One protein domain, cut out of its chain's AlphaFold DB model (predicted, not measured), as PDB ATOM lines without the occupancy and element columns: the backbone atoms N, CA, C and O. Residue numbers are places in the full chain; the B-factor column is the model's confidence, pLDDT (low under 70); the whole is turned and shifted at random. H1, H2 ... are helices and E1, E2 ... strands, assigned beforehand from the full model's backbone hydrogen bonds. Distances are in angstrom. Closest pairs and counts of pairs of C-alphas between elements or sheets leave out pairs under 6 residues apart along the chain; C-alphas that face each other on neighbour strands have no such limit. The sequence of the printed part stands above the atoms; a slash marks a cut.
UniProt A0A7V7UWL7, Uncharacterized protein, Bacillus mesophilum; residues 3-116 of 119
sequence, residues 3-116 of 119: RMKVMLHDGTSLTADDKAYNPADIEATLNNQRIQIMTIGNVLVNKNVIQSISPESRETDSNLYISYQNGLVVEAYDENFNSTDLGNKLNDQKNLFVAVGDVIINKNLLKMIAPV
ATOM      1  N   ARG A   3     135.693  97.437 244.834       88.88
ATOM      2  CA  ARG A   3     136.867  98.090 244.265       88.88
ATOM      3  C   ARG A   3     137.222  97.398 242.972       88.88
ATOM      4  O   ARG A   3     137.294  96.174 242.928       88.88
ATOM      5  N   MET A   4     137.444  98.181 241.934       91.81
ATOM      6  CA  MET A   4     137.906  97.709 240.643       91.81
ATOM      7  C   MET A   4     139.319  98.207 240.409       91.81
ATOM      8  O   MET A   4     139.641  99.353 240.708       91.81
ATOM      9  N   LYS A   5     140.129  97.370 239.784       93.81
ATOM     10  CA  LYS A   5     141.383  97.746 239.161       93.81
ATOM     11  C   LYS A   5     141.144  98.015 237.678       93.81
ATOM     12  O   LYS A   5     140.720  97.120 236.944       93.81
ATOM     13  N   VAL A   6     141.443  99.235 237.244       95.12
ATOM     14  CA  VAL A   6     141.488  99.643 235.835       95.12
ATOM     15  C   VAL A   6     142.946  99.620 235.389       95.12
ATOM     16  O   VAL A   6     143.768 100.365 235.920       95.12
ATOM     17  N   MET A   7     143.272  98.756 234.430       96.06
ATOM     18  CA  MET A   7     144.596  98.679 233.818       96.06
ATOM     19  C   MET A   7     144.585  99.430 232.490       96.06
ATOM     20  O   MET A   7     143.711  99.203 231.649       96.06
ATOM     21  N   LEU A   8     145.571 100.295 232.282       95.62
ATOM     22  CA  LEU A   8     145.790 100.991 231.022       95.62
ATOM     23  C   LEU A   8     146.850 100.265 230.187       95.62
ATOM     24  O   LEU A   8     147.703  99.549 230.707       95.62
ATOM     25  N   HIS A   9     146.803 100.459 228.872       93.50
ATOM     26  CA  HIS A   9     147.730  99.830 227.924       93.50
ATOM     27  C   HIS A   9     149.204 100.249 228.093       93.50
ATOM     28  O   HIS A   9     150.092  99.550 227.606       93.50
ATOM     29  N   ASP A  10     149.469 101.353 228.798       91.50
ATOM     30  CA  ASP A  10     150.813 101.820 229.163       91.50
ATOM     31  C   ASP A  10     151.354 101.170 230.455       91.50
ATOM     32  O   ASP A  10     152.468 101.469 230.880       91.50
ATOM     33  N   GLY A  11     150.581 100.269 231.072       90.56
ATOM     34  CA  GLY A  11     150.921  99.599 232.327       90.56
ATOM     35  C   GLY A  11     150.489 100.354 233.584       90.56
ATOM     36  O   GLY A  11     150.651  99.828 234.687       90.56
ATOM     37  N   THR A  12     149.908 101.550 233.457       94.00
ATOM     38  CA  THR A  12     149.316 102.266 234.590       94.00
ATOM     39  C   THR A  12     148.144 101.466 235.154       94.00
ATOM     40  O   THR A  12     147.310 100.949 234.409       94.00
ATOM     41  N   SER A  13     148.042 101.405 236.484       93.62
ATOM     42  CA  SER A  13     146.878 100.832 237.164       93.62
ATOM     43  C   SER A  13     146.248 101.840 238.110       93.62
ATOM     44  O   SER A  13     146.952 102.582 238.794       93.62
ATOM     45  N   LEU A  14     144.920 101.863 238.127       93.75
ATOM     46  CA  LEU A  14     144.107 102.753 238.947       93.75
ATOM     47  C   LEU A  14     143.088 101.915 239.713       93.75
ATOM     48  O   LEU A  14     142.547 100.956 239.161       93.75
ATOM     49  N   THR A  15     142.789 102.305 240.948       92.88
ATOM     50  CA  THR A  15     141.663 101.743 241.701       92.88
ATOM     51  C   THR A  15     140.461 102.673 241.568       92.88
ATOM     52  O   THR A  15     140.593 103.888 241.707       92.88
ATOM     53  N   ALA A  16     139.295 102.096 241.294       90.56
ATOM     54  CA  ALA A  16     138.023 102.792 241.190       90.56
ATOM     55  C   ALA A  16     136.975 102.135 242.099       90.56
ATOM     56  O   ALA A  16     136.884 100.909 242.158       90.56
ATOM     57  N   ASP A  17     136.170 102.942 242.785       86.62
ATOM     58  CA  ASP A  17     135.110 102.455 243.676       86.62
ATOM     59  C   ASP A  17     133.742 102.502 242.983       86.62
ATOM     60  O   ASP A  17     133.253 103.584 242.651       86.62
ATOM     61  N   ASP A  18     133.080 101.351 242.824       79.38
ATOM     62  CA  ASP A  18     131.697 101.276 242.331       79.38
ATOM     63  C   ASP A  18     130.768 100.614 243.360       79.38
ATOM     64  O   ASP A  18     131.139  99.739 244.152       79.38
ATOM     65  N   LYS A  19     129.520 101.075 243.387       69.88
ATOM     66  CA  LYS A  19     128.466 100.517 244.231       69.88
ATOM     67  C   LYS A  19     127.899  99.223 243.650       69.88
ATOM     68  O   LYS A  19     127.429  98.410 244.442       69.88
ATOM     69  N   ALA A  20     127.965  99.021 242.332       69.88
ATOM     70  CA  ALA A  20     127.445  97.833 241.662       69.88
ATOM     71  C   ALA A  20     128.274  97.498 240.409       69.88
ATOM     72  O   ALA A  20     127.895  97.837 239.292       69.88
ATOM     73  N   TYR A  21     129.411  96.824 240.597       79.56
ATOM     74  CA  TYR A  21     130.196  96.316 239.471       79.56
ATOM     75  C   TYR A  21     129.437  95.189 238.762       79.56
ATOM     76  O   TYR A  21     129.254  94.110 239.328       79.56
ATOM     77  N   ASN A  22     129.022  95.439 237.521       85.44
ATOM     78  CA  ASN A  22     128.513  94.425 236.606       85.44
ATOM     79  C   ASN A  22     129.350  94.456 235.313       85.44
ATOM     80  O   ASN A  22     129.242  95.423 234.548       85.44
ATOM     81  N   PRO A  23     130.165  93.418 235.044       85.31
ATOM     82  CA  PRO A  23     130.995  93.349 233.846       85.31
ATOM     83  C   PRO A  23     130.220  93.572 232.543       85.31
ATOM     84  O   PRO A  23     130.707  94.275 231.661       85.31
ATOM     85  N   ALA A  24     129.001  93.032 232.437       88.31
ATOM     86  CA  ALA A  24     128.192  93.118 231.222       88.31
ATOM     87  C   ALA A  24     127.695  94.548 230.943       88.31
ATOM     88  O   ALA A  24     127.716  95.009 229.801       88.31
ATOM     89  N   ASP A  25     127.293  95.282 231.985       89.38
ATOM     90  CA  ASP A  25     126.798  96.658 231.843       89.38
ATOM     91  C   ASP A  25     127.933  97.622 231.459       89.38
ATOM     92  O   ASP A  25     127.780  98.512 230.609       89.38
ATOM     93  N   ILE A  26     129.108  97.421 232.059       89.88
ATOM     94  CA  ILE A  26     130.305  98.209 231.759       89.88
ATOM     95  C   ILE A  26     130.825  97.869 230.355       89.88
ATOM     96  O   ILE A  26     131.159  98.786 229.601       89.88
ATOM     97  N   GLU A  27     130.831  96.591 229.953       93.12
ATOM     98  CA  GLU A  27     131.157  96.156 228.586       93.12
ATOM     99  C   GLU A  27     130.252  96.846 227.554       93.12
ATOM    100  O   GLU A  27     130.743  97.418 226.575       93.12
ATOM    101  N   ALA A  28     128.936  96.846 227.780       92.75
ATOM    102  CA  ALA A  28     127.980  97.489 226.882       92.75
ATOM    103  C   ALA A  28     128.256  98.997 226.739       92.75
ATOM    104  O   ALA A  28     128.198  99.554 225.637       92.75
ATOM    105  N   THR A  29     128.618  99.657 227.841       91.69
ATOM    106  CA  THR A  29     128.980 101.081 227.852       91.69
ATOM    107  C   THR A  29     130.279 101.341 227.085       91.69
ATOM    108  O   THR A  29     130.347 102.258 226.264       91.69
ATOM    109  N   LEU A  30     131.302 100.515 227.301       93.06
ATOM    110  CA  LEU A  30     132.598 100.603 226.623       93.06
ATOM    111  C   LEU A  30     132.478 100.445 225.100       93.06
ATOM    112  O   LEU A  30     133.104 101.187 224.331       93.06
ATOM    113  N   ASN A  31     131.630  99.519 224.653       95.06
ATOM    114  CA  ASN A  31     131.382  99.267 223.234       95.06
ATOM    115  C   ASN A  31     130.460 100.305 222.571       95.06
ATOM    116  O   ASN A  31     130.322 100.320 221.347       95.06
ATOM    117  N   ASN A  32     129.887 101.250 223.325       94.19
ATOM    118  CA  ASN A  32     129.134 102.354 222.741       94.19
ATOM    119  C   ASN A  32     130.068 103.312 221.979       94.19
ATOM    120  O   ASN A  32     130.896 104.020 222.559       94.19
ATOM    121  N   GLN A  33     129.908 103.379 220.657       90.94
ATOM    122  CA  GLN A  33     130.750 104.188 219.767       90.94
ATOM    123  C   GLN A  33     130.663 105.701 220.029       90.94
ATOM    124  O   GLN A  33     131.587 106.436 219.683       90.94
ATOM    125  N   ARG A  34     129.584 106.175 220.667       93.81
ATOM    126  CA  ARG A  34     129.399 107.594 221.020       93.81
ATOM    127  C   ARG A  34     130.156 108.003 222.283       93.81
ATOM    128  O   ARG A  34     130.289 109.191 222.549       93.81
ATOM    129  N   ILE A  35     130.638 107.035 223.058       91.94
ATOM    130  CA  ILE A  35     131.365 107.265 224.305       91.94
ATOM    131  C   ILE A  35     132.858 107.167 224.005       91.94
ATOM    132  O   ILE A  35     133.311 106.159 223.472       91.94
ATOM    133  N   GLN A  36     133.616 108.213 224.328       92.81
ATOM    134  CA  GLN A  36     135.084 108.243 224.220       92.81
ATOM    135  C   GLN A  36     135.737 108.334 225.600       92.81
ATOM    136  O   GLN A  36     136.732 107.673 225.876       92.81
ATOM    137  N   ILE A  37     135.132 109.130 226.479       94.25
ATOM    138  CA  ILE A  37     135.495 109.251 227.885       94.25
ATOM    139  C   ILE A  37     134.368 108.641 228.707       94.25
ATOM    140  O   ILE A  37     133.198 108.903 228.425       94.25
ATOM    141  N   MET A  38     134.711 107.844 229.712       90.50
ATOM    142  CA  MET A  38     133.743 107.244 230.619       90.50
ATOM    143  C   MET A  38     134.155 107.419 232.073       90.50
ATOM    144  O   MET A  38     135.338 107.549 232.393       90.50
ATOM    145  N   THR A  39     133.153 107.378 232.939       89.19
ATOM    146  CA  THR A  39     133.348 107.322 234.382       89.19
ATOM    147  C   THR A  39     133.297 105.866 234.827       89.19
ATOM    148  O   THR A  39     132.334 105.166 234.521       89.19
ATOM    149  N   ILE A  40     134.324 105.421 235.545       86.88
ATOM    150  CA  ILE A  40     134.372 104.127 236.230       86.88
ATOM    151  C   ILE A  40     134.504 104.441 237.716       86.88
ATOM    152  O   ILE A  40     135.554 104.911 238.155       86.88
ATOM    153  N   GLY A  41     133.428 104.255 238.481       84.44
ATOM    154  CA  GLY A  41     133.385 104.683 239.877       84.44
ATOM    155  C   GLY A  41     133.673 106.180 240.040       84.44
ATOM    156  O   GLY A  41     132.904 107.032 239.598       84.44
ATOM    157  N   ASN A  42     134.806 106.502 240.663       85.38
ATOM    158  CA  ASN A  42     135.318 107.859 240.877       85.38
ATOM    159  C   ASN A  42     136.388 108.306 239.856       85.38
ATOM    160  O   ASN A  42     136.943 109.394 240.003       85.38
ATOM    161  N   VAL A  43     136.696 107.495 238.839       88.69
ATOM    162  CA  VAL A  43     137.746 107.764 237.845       88.69
ATOM    163  C   VAL A  43     137.129 108.148 236.503       88.69
ATOM    164  O   VAL A  43     136.226 107.473 236.014       88.69
ATOM    165  N   LEU A  44     137.650 109.205 235.875       91.94
ATOM    166  CA  LEU A  44     137.335 109.574 234.495       91.94
ATOM    167  C   LEU A  44     138.466 109.096 233.578       91.94
ATOM    168  O   LEU A  44     139.615 109.491 233.761       91.94
ATOM    169  N   VAL A  45     138.153 108.256 232.593       93.50
ATOM    170  CA  VAL A  45     139.163 107.604 231.751       93.50
ATOM    171  C   VAL A  45     138.760 107.615 230.279       93.50
ATOM    172  O   VAL A  45     137.588 107.469 229.925       93.50
ATOM    173  N   ASN A  46     139.744 107.796 229.397       95.38
ATOM    174  CA  ASN A  46     139.553 107.601 227.965       95.38
ATOM    175  C   ASN A  46     139.483 106.103 227.670       95.38
ATOM    176  O   ASN A  46     140.428 105.371 227.947       95.38
ATOM    177  N   LYS A  47     138.384 105.635 227.078       93.75
ATOM    178  CA  LYS A  47     138.203 104.199 226.861       93.75
ATOM    179  C   LYS A  47     139.280 103.594 225.963       93.75
ATOM    180  O   LYS A  47     139.628 102.436 226.132       93.75
ATOM    181  N   ASN A  48     139.844 104.375 225.040       93.75
ATOM    182  CA  ASN A  48     140.823 103.877 224.074       93.75
ATOM    183  C   ASN A  48     142.157 103.482 224.721       93.75
ATOM    184  O   ASN A  48     142.931 102.760 224.099       93.75
ATOM    185  N   VAL A  49     142.421 103.936 225.953       95.06
ATOM    186  CA  VAL A  49     143.629 103.567 226.704       95.06
ATOM    187  C   VAL A  49     143.391 102.411 227.677       95.06
ATOM    188  O   VAL A  49     144.345 101.903 228.264       95.06
ATOM    189  N   ILE A  50     142.140 101.974 227.858       96.19
ATOM    190  CA  ILE A  50     141.803 100.879 228.770       96.19
ATOM    191  C   ILE A  50     142.272  99.558 228.160       96.19
ATOM    192  O   ILE A  50     141.903  99.195 227.038       96.19
ATOM    193  N   GLN A  51     143.057  98.822 228.940       96.88
ATOM    194  CA  GLN A  51     143.447  97.447 228.656       96.88
ATOM    195  C   GLN A  51     142.482  96.459 229.309       96.88
ATOM    196  O   GLN A  51     142.025  95.522 228.649       96.88
ATOM    197  N   SER A  52     142.163  96.668 230.588       96.75
ATOM    198  CA  SER A  52     141.200  95.837 231.307       96.75
ATOM    199  C   SER A  52     140.587  96.514 232.523       96.75
ATOM    200  O   SER A  52     141.117  97.490 233.054       96.75
ATOM    201  N   ILE A  53     139.458  95.966 232.959       95.25
ATOM    202  CA  ILE A  53     138.786  96.299 234.212       95.25
ATOM    203  C   ILE A  53     138.508  94.982 234.928       95.25
ATOM    204  O   ILE A  53     137.997  94.043 234.326       95.25
ATOM    205  N   SER A  54     138.866  94.905 236.201       93.50
ATOM    206  CA  SER A  54     138.715  93.704 237.029       93.50
ATOM    207  C   SER A  54     138.389  94.111 238.462       93.50
ATOM    208  O   SER A  54     138.768  95.215 238.850       93.50
ATOM    209  N   PRO A  55     137.746  93.269 239.280       90.56
ATOM    210  CA  PRO A  55     137.708  93.471 240.724       90.56
ATOM    211  C   PRO A  55     139.128  93.545 241.306       90.56
ATOM    212  O   PRO A  55     140.019  92.815 240.881       90.56
ATOM    213  N   GLU A  56     139.357  94.430 242.276       88.81
ATOM    214  CA  GLU A  56     140.635  94.533 243.000       88.81
ATOM    215  C   GLU A  56     140.866  93.308 243.896       88.81
ATOM    216  O   GLU A  56     142.000  92.872 244.085       88.81
ATOM    217  N   SER A  57     139.780  92.742 244.415       84.31
ATOM    218  CA  SER A  57     139.767  91.525 245.217       84.31
ATOM    219  C   SER A  57     138.595  90.647 244.801       84.31
ATOM    220  O   SER A  57     137.529  91.157 244.444       84.31
ATOM    221  N   ARG A  58     138.779  89.336 244.911       81.94
ATOM    222  CA  ARG A  58     137.794  88.326 244.534       81.94
ATOM    223  C   ARG A  58     137.652  87.327 245.681       81.94
ATOM    224  O   ARG A  58     138.642  87.019 246.336       81.94
ATOM    225  N   GLU A  59     136.430  86.871 245.947       81.81
ATOM    226  CA  GLU A  59     136.174  85.845 246.975       81.81
ATOM    227  C   GLU A  59     136.452  84.430 246.455       81.81
ATOM    228  O   GLU A  59     136.768  83.535 247.235       81.81
ATOM    229  N   THR A  60     136.352  84.245 245.138       86.25
ATOM    230  CA  THR A  60     136.583  82.970 244.461       86.25
ATOM    231  C   THR A  60     137.954  82.956 243.803       86.25
ATOM    232  O   THR A  60     138.353  83.945 243.177       86.25
ATOM    233  N   ASP A  61     138.637  81.816 243.902       89.81
ATOM    234  CA  ASP A  61     139.905  81.582 243.220       89.81
ATOM    235  C   ASP A  61     139.746  81.692 241.702       89.81
ATOM    236  O   ASP A  61     138.765  81.236 241.109       89.81
ATOM    237  N   SER A  62     140.739  82.300 241.063       92.81
ATOM    238  CA  SER A  62     140.790  82.452 239.614       92.81
ATOM    239  C   SER A  62     140.876  81.087 238.924       92.81
ATOM    240  O   SER A  62     141.674  80.236 239.311       92.81
ATOM    241  N   ASN A  63     140.108  80.894 237.852       94.06
ATOM    242  CA  ASN A  63     140.183  79.693 237.013       94.06
ATOM    243  C   ASN A  63     140.704  79.983 235.595       94.06
ATOM    244  O   ASN A  63     140.893  79.052 234.812       94.06
ATOM    245  N   LEU A  64     140.990  81.251 235.277       95.62
ATOM    246  CA  LEU A  64     141.522  81.692 233.991       95.62
ATOM    247  C   LEU A  64     142.701  82.662 234.147       95.62
ATOM    248  O   LEU A  64     142.700  83.546 235.004       95.62
ATOM    249  N   TYR A  65     143.651  82.558 233.220       95.19
ATOM    250  CA  TYR A  65     144.666  83.565 232.938       95.19
ATOM    251  C   TYR A  65     144.366  84.283 231.629       95.19
ATOM    252  O   TYR A  65     144.186  83.659 230.582       95.19
ATOM    253  N   ILE A  66     144.402  85.610 231.680       96.75
ATOM    254  CA  ILE A  66     144.324  86.501 230.529       96.75
ATOM    255  C   ILE A  66     145.694  87.142 230.358       96.75
ATOM    256  O   ILE A  66     146.132  87.940 231.183       96.75
ATOM    257  N   SER A  67     146.377  86.794 229.275       96.62
ATOM    258  CA  SER A  67     147.682  87.356 228.928       96.62
ATOM    259  C   SER A  67     147.550  88.403 227.828       96.62
ATOM    260  O   SER A  67     146.824  88.210 226.846       96.62
ATOM    261  N   TYR A  68     148.290  89.496 227.976       96.44
ATOM    262  CA  TYR A  68     148.334  90.605 227.026       96.44
ATOM    263  C   TYR A  68     149.635  90.597 226.221       96.44
ATOM    264  O   TYR A  68     150.634  89.973 226.591       96.44
ATOM    265  N   GLN A  69     149.634  91.310 225.097       95.06
ATOM    266  CA  GLN A  69     150.791  91.416 224.198       95.06
ATOM    267  C   GLN A  69     152.021  92.051 224.870       95.06
ATOM    268  O   GLN A  69     153.146  91.715 224.514       95.06
ATOM    269  N   ASN A  70     151.816  92.909 225.875       92.50
ATOM    270  CA  ASN A  70     152.882  93.529 226.674       92.50
ATOM    271  C   ASN A  70     153.426  92.627 227.801       92.50
ATOM    272  O   ASN A  70     154.250  93.074 228.593       92.50
ATOM    273  N   GLY A  71     152.974  91.374 227.891       92.50
ATOM    274  CA  GLY A  71     153.422  90.417 228.905       92.50
ATOM    275  C   GLY A  71     152.691  90.515 230.244       92.50
ATOM    276  O   GLY A  71     152.922  89.663 231.100       92.50
ATOM    277  N   LEU A  72     151.788  91.486 230.429       93.00
ATOM    278  CA  LEU A  72     150.931  91.527 231.613       93.00
ATOM    279  C   LEU A  72     149.978  90.329 231.629       93.00
ATOM    280  O   LEU A  72     149.490  89.881 230.587       93.00
ATOM    281  N   VAL A  73     149.691  89.850 232.837       93.62
ATOM    282  CA  VAL A  73     148.724  88.784 233.093       93.62
ATOM    283  C   VAL A  73     147.702  89.290 234.099       93.62
ATOM    284  O   VAL A  73     148.055  89.907 235.103       93.62
ATOM    285  N   VAL A  74     146.431  89.050 233.801       93.69
ATOM    286  CA  VAL A  74     145.299  89.296 234.693       93.69
ATOM    287  C   VAL A  74     144.606  87.968 234.928       93.69
ATOM    288  O   VAL A  74     144.412  87.187 233.997       93.69
ATOM    289  N   GLU A  75     144.239  87.707 236.171       94.00
ATOM    290  CA  GLU A  75     143.482  86.516 236.518       94.00
ATOM    291  C   GLU A  75     141.983  86.806 236.464       94.00
ATOM    292  O   GLU A  75     141.542  87.886 236.869       94.00
ATOM    293  N   ALA A  76     141.190  85.842 236.012       94.62
ATOM    294  CA  ALA A  76     139.739  85.950 235.917       94.62
ATOM    295  C   ALA A  76     139.054  84.708 236.492       94.62
ATOM    296  O   ALA A  76     139.652  83.629 236.569       94.62
ATOM    297  N   TYR A  77     137.795  84.877 236.882       94.56
ATOM    298  CA  TYR A  77     136.910  83.782 237.246       94.56
ATOM    299  C   TYR A  77     135.679  83.771 236.341       94.56
ATOM    300  O   TYR A  77     134.941  84.754 236.276       94.56
ATOM    301  N   ASP A  78     135.442  82.645 235.672       93.81
ATOM    302  CA  ASP A  78     134.226  82.380 234.902       93.81
ATOM    303  C   ASP A  78     133.722  80.961 235.196       93.81
ATOM    304  O   ASP A  78     134.339  79.977 234.785       93.81
ATOM    305  N   GLU A  79     132.602  80.851 235.911       91.88
ATOM    306  CA  GLU A  79     131.979  79.563 236.254       91.88
ATOM    307  C   GLU A  79     131.544  78.775 235.006       91.88
ATOM    308  O   GLU A  79     131.554  77.547 235.009       91.88
ATOM    309  N   ASN A  80     131.207  79.473 233.918       91.94
ATOM    310  CA  ASN A  80     130.667  78.884 232.696       91.94
ATOM    311  C   ASN A  80     131.646  79.016 231.523       91.94
ATOM    312  O   ASN A  80     131.224  79.153 230.371       91.94
ATOM    313  N   PHE A  81     132.954  78.991 231.804       92.81
ATOM    314  CA  PHE A  81     133.971  79.157 230.774       92.81
ATOM    315  C   PHE A  81     133.793  78.154 229.624       92.81
ATOM    316  O   PHE A  81     133.904  76.938 229.791       92.81
ATOM    317  N   ASN A  82     133.594  78.695 228.423       94.50
ATOM    318  CA  ASN A  82     133.560  77.951 227.174       94.50
ATOM    319  C   ASN A  82     134.425  78.674 226.137       94.50
ATOM    320  O   ASN A  82     134.116  79.788 225.707       94.50
ATOM    321  N   SER A  83     135.517  78.034 225.716       94.44
ATOM    322  CA  SER A  83     136.477  78.633 224.783       94.44
ATOM    323  C   SER A  83     135.878  78.926 223.406       94.44
ATOM    324  O   SER A  83     136.291  79.884 222.756       94.44
ATOM    325  N   THR A  84     134.913  78.123 222.952       95.81
ATOM    326  CA  THR A  84     134.249  78.311 221.655       95.81
ATOM    327  C   THR A  84     133.350  79.541 221.691       95.81
ATOM    328  O   THR A  84     133.456  80.408 220.824       95.81
ATOM    329  N   ASP A  85     132.516  79.663 222.724       94.69
ATOM    330  CA  ASP A  85     131.608  80.803 222.874       94.69
ATOM    331  C   ASP A  85     132.382  82.106 223.074       94.69
ATOM    332  O   ASP A  85     132.077  83.126 222.451       94.69
ATOM    333  N   LEU A  86     133.440  82.064 223.888       94.88
ATOM    334  CA  LEU A  86     134.312  83.214 224.082       94.88
ATOM    335  C   LEU A  86     135.071  83.582 222.800       94.88
ATOM    336  O   LEU A  86     135.177  84.762 222.467       94.88
ATOM    337  N   GLY A  87     135.541  82.591 222.039       96.12
ATOM    338  CA  GLY A  87     136.150  82.805 220.728       96.12
ATOM    339  C   GLY A  87     135.201  83.509 219.757       96.12
ATOM    340  O   GLY A  87     135.611  84.443 219.065       96.12
ATOM    341  N   ASN A  88     133.919  83.138 219.743       96.19
ATOM    342  CA  ASN A  88     132.906  83.817 218.933       96.19
ATOM    343  C   ASN A  88     132.705  85.276 219.371       96.19
ATOM    344  O   ASN A  88     132.704  86.167 218.521       96.19
ATOM    345  N   LYS A  89     132.612  85.540 220.684       94.06
ATOM    346  CA  LYS A  89     132.504  86.908 221.228       94.06
ATOM    347  C   LYS A  89     133.708  87.777 220.851       94.06
ATOM    348  O   LYS A  89     133.539  88.912 220.416       94.06
ATOM    349  N   LEU A  90     134.925  87.244 220.971       95.75
ATOM    350  CA  LEU A  90     136.156  87.967 220.630       95.75
ATOM    351  C   LEU A  90     136.262  88.267 219.128       95.75
ATOM    352  O   LEU A  90     136.777  89.316 218.736       95.75
ATOM    353  N   ASN A  91     135.728  87.399 218.272       95.75
ATOM    354  CA  ASN A  91     135.711  87.625 216.829       95.75
ATOM    355  C   ASN A  91     134.606  88.592 216.359       95.75
ATOM    356  O   ASN A  91     134.633  89.008 215.199       95.75
ATOM    357  N   ASP A  92     133.677  89.021 217.227       95.25
ATOM    358  CA  ASP A  92     132.658  90.014 216.862       95.25
ATOM    359  C   ASP A  92     133.298  91.380 216.579       95.25
ATOM    360  O   ASP A  92     133.765  92.079 217.479       95.25
ATOM    361  N   GLN A  93     133.297  91.793 215.313       91.94
ATOM    362  CA  GLN A  93     133.901  93.047 214.858       91.94
ATOM    363  C   GLN A  93     133.248  94.307 215.442       91.94
ATOM    364  O   GLN A  93     133.859  95.373 215.398       91.94
ATOM    365  N   LYS A  94     132.031  94.216 215.989       92.50
ATOM    366  CA  LYS A  94     131.336  95.360 216.592       92.50
ATOM    367  C   LYS A  94     131.868  95.709 217.978       92.50
ATOM    368  O   LYS A  94     131.789  96.872 218.369       92.50
ATOM    369  N   ASN A  95     132.417  94.723 218.685       93.62
ATOM    370  CA  ASN A  95     132.850  94.868 220.067       93.62
ATOM    371  C   ASN A  95     134.371  94.944 220.145       93.62
ATOM    372  O   ASN A  95     135.079  94.067 219.655       93.62
ATOM    373  N   LEU A  96     134.872  96.002 220.778       95.12
ATOM    374  CA  LEU A  96     136.281  96.152 221.142       95.12
ATOM    375  C   LEU A  96     136.559  95.541 222.521       95.12
ATOM    376  O   LEU A  96     137.624  94.966 222.751       95.12
ATOM    377  N   PHE A  97     135.589  95.668 223.421       97.06
ATOM    378  CA  PHE A  97     135.646  95.147 224.774       97.06
ATOM    379  C   PHE A  97     134.788  93.897 224.901       97.06
ATOM    380  O   PHE A  97     133.734  93.817 224.278       97.06
ATOM    381  N   VAL A  98     135.242  92.931 225.691       96.75
ATOM    382  CA  VAL A  98     134.518  91.681 225.953       96.75
ATOM    383  C   VAL A  98     134.650  91.343 227.433       96.75
ATOM    384  O   VAL A  98     135.758  91.419 227.969       96.75
ATOM    385  N   ALA A  99     133.552  90.973 228.093       95.69
ATOM    386  CA  ALA A  99     133.606  90.378 229.422       95.69
ATOM    387  C   ALA A  99     134.020  88.898 229.346       95.69
ATOM    388  O   ALA A  99     133.459  88.100 228.589       95.69
ATOM    389  N   VAL A 100     135.013  88.545 230.156       95.19
ATOM    390  CA  VAL A 100     135.541  87.201 230.391       95.19
ATOM    391  C   VAL A 100     135.323  86.914 231.869       95.19
ATOM    392  O   VAL A 100     136.096  87.377 232.710       95.19
ATOM    393  N   GLY A 101     134.228  86.220 232.182       92.88
ATOM    394  CA  GLY A 101     133.752  86.097 233.553       92.88
ATOM    395  C   GLY A 101     133.573  87.464 234.208       92.88
ATOM    396  O   GLY A 101     132.777  88.293 233.762       92.88
ATOM    397  N   ASP A 102     134.354  87.712 235.250       93.19
ATOM    398  CA  ASP A 102     134.322  88.946 236.022       93.19
ATOM    399  C   ASP A 102     135.280  90.050 235.523       93.19
ATOM    400  O   ASP A 102     135.299  91.145 236.088       93.19
ATOM    401  N   VAL A 103     136.065  89.806 234.468       95.19
ATOM    402  CA  VAL A 103     137.041  90.762 233.917       95.19
ATOM    403  C   VAL A 103     136.596  91.263 232.549       95.19
ATOM    404  O   VAL A 103     136.252  90.483 231.670       95.19
ATOM    405  N   ILE A 104     136.674  92.568 232.315       96.44
ATOM    406  CA  ILE A 104     136.439  93.175 231.001       96.44
ATOM    407  C   ILE A 104     137.782  93.435 230.341       96.44
ATOM    408  O   ILE A 104     138.674  94.023 230.955       96.44
ATOM    409  N   ILE A 105     137.930  93.035 229.081       97.50
ATOM    410  CA  ILE A 105     139.202  93.130 228.363       97.50
ATOM    411  C   ILE A 105     139.067  93.885 227.054       97.50
ATOM    412  O   ILE A 105     138.050  93.789 226.377       97.50
ATOM    413  N   ASN A 106     140.129  94.585 226.662       97.00
ATOM    414  CA  ASN A 106     140.306  95.083 225.305       97.00
ATOM    415  C   ASN A 106     140.908  93.979 224.426       97.00
ATOM    416  O   ASN A 106     142.065  93.586 224.607       97.00
ATOM    417  N   LYS A 107     140.140  93.487 223.451       95.81
ATOM    418  CA  LYS A 107     140.553  92.337 222.637       95.81
ATOM    419  C   LYS A 107     141.733  92.621 221.706       95.81
ATOM    420  O   LYS A 107     142.432  91.691 221.325       95.81
ATOM    421  N   ASN A 108     141.994  93.886 221.366       95.25
ATOM    422  CA  ASN A 108     143.109  94.244 220.480       95.25
ATOM    423  C   ASN A 108     144.474  94.069 221.156       95.25
ATOM    424  O   ASN A 108     145.483  93.928 220.473       95.25
ATOM    425  N   LEU A 109     144.501  94.082 222.491       96.00
ATOM    426  CA  LEU A 109     145.710  93.919 223.300       96.00
ATOM    427  C   LEU A 109     145.884  92.480 223.796       96.00
ATOM    428  O   LEU A 109     146.899  92.152 224.417       96.00
ATOM    429  N   LEU A 110     144.888  91.627 223.546       96.62
ATOM    430  CA  LEU A 110     144.866  90.247 223.991       96.62
ATOM    431  C   LEU A 110     145.946  89.433 223.267       96.62
ATOM    432  O   LEU A 110     146.150  89.565 222.058       96.62
ATOM    433  N   LYS A 111     146.620  88.566 224.023       96.75
ATOM    434  CA  LYS A 111     147.501  87.522 223.497       96.75
ATOM    435  C   LYS A 111     146.846  86.147 223.610       96.75
ATOM    436  O   LYS A 111     146.841  85.400 222.640       96.75
ATOM    437  N   MET A 112     146.330  85.801 224.790       96.38
ATOM    438  CA  MET A 112     145.771  84.470 225.066       96.38
ATOM    439  C   MET A 112     144.874  84.491 226.305       96.38
ATOM    440  O   MET A 112     145.166  85.222 227.251       96.38
ATOM    441  N   ILE A 113     143.853  83.629 226.313       96.94
ATOM    442  CA  ILE A 113     143.061  83.264 227.495       96.94
ATOM    443  C   ILE A 113     143.208  81.757 227.688       96.94
ATOM    444  O   ILE A 113     143.005  81.005 226.733       96.94
ATOM    445  N   ALA A 114     143.581  81.321 228.885       95.12
ATOM    446  CA  ALA A 114     143.805  79.910 229.185       95.12
ATOM    447  C   ALA A 114     143.314  79.557 230.596       95.12
ATOM    448  O   ALA A 114     143.396  80.407 231.481       95.12
ATOM    449  N   PRO A 115     142.849  78.319 230.836       93.88
ATOM    450  CA  PRO A 115     142.603  77.826 232.186       93.88
ATOM    451  C   PRO A 115     143.856  77.888 233.058       93.88
ATOM    452  O   PRO A 115     144.968  77.641 232.578       93.88
ATOM    453  N   VAL A 116     143.671  78.166 234.347       89.81
ATOM    454  CA  VAL A 116     144.716  77.937 235.350       89.81
ATOM    455  C   VAL A 116     144.934  76.425 235.416       89.81
ATOM    456  O   VAL A 116     144.018  75.678 235.749       89.81
TER     457      VAL A 116
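What this domain is: This is residues 3 to 116 of the 119 residues of an uncharacterized protein of Bacillus mesophilum (UniProt A0A7V7UWL7). A strongly twisted sheet of five strands, E2, E1, E5, E9 and E8, is the middle layer of a rounded body, with the hairpin E3 and E4 and the helix H1 packed over parts of one face and the small sheet E7, E6 and E10 over part of the other. The second helix, H2, sits near the E8 edge and only grazes both larger sheets. The printed part has 114 residues, with two named helices and ten named strands in the order E1, E2, H1, E3, E4, E5, E6, E7, H2, E8, E9, E10, and the class is mixed, helices and strands. In each of the three sheets, ordered E2, E1, E5, E9, E8, then E7, E6, E10, then E3, E4, the neighbour strands are antiparallel. The whole is compact, with a radius of gyration of the C-alphas of 13.0 A and spans of 33 by 32 by 26 A.

How they stand to each other: Start with E1, residues 3 to 8, and E2, residues 13 to 18, a hairpin in which N 6 and O 14 are 2.8 A apart, within hydrogen-bond range. On the other side of E1 look for E5, residues 50 to 55, antiparallel at 161 degrees, with N 5 and O 54 2.7 A apart. Next to E5 comes E9, residues 103 to 106, with N 104 and O 53 2.8 A apart, and then the edge strand E8, residues 97 to 100, which forms a hairpin with E9, N 100 and O 103 being 2.8 A apart. From edge to edge of this sheet the strands' lines turn by 76 degrees. H1, residues 23 to 30, is on this sheet at a height of 8.4 A; it lies over E9 and only just over E8, on which 3 of its C-alphas fall, and runs along the strands, at 14 degrees to E9 on the local plane. Its closest C-alpha to E8 is that of Pro 23, 5.9 A from that of Ala 99. The hairpin of E3, residues 37 to 40, and E4, residues 43 to 46, has N 40 and O 43 2.8 A apart; the closest C-alphas of E2 and E4 are those of Ala 16 and Val 43, 6.0 A apart. E6, residues 64 to 68, lies between E7, residues 73 to 76, and E10, residues 110 to 115; N 66 and O 74 are 2.8 A apart, as are N 65 and O 114. The three sheets make a stack of sheets, face to face in turn: the five strands face E7, E6 and E10 at 11.0 A centre to centre, and E3 and E4 at 10.2 A. H2, residues 83 to 91, comes closest to E8 at the C-alphas of Leu 90 and Val 98, 6.7 A apart, and is apart from H1. In H1 and H2 every O i to N i+4 pair is within hydrogen-bond range.

Where its parts are: Find C-alpha 3 at (136.867, 98.090, 244.265); from there E1 runs 16.2 A to Leu 8, and E2 then covers 16.0 A. H1 begins at C-alpha 23, (130.995, 93.349, 233.846), and E5 later spans 14.6 A. Past E6, 13.2 A long, H2 runs 12.0 A. E10 covers 15.1 A and ends at C-alpha 115, (142.603, 77.826, 232.186).

The domain as a whole: The two C-alphas farthest apart are those of Arg 34 and Val 116, at 36.3 A. The printed part has no cut, and no link is long. Mean pLDDT of the printed part is 92.4; look for values under 70 at residues 19 to 20.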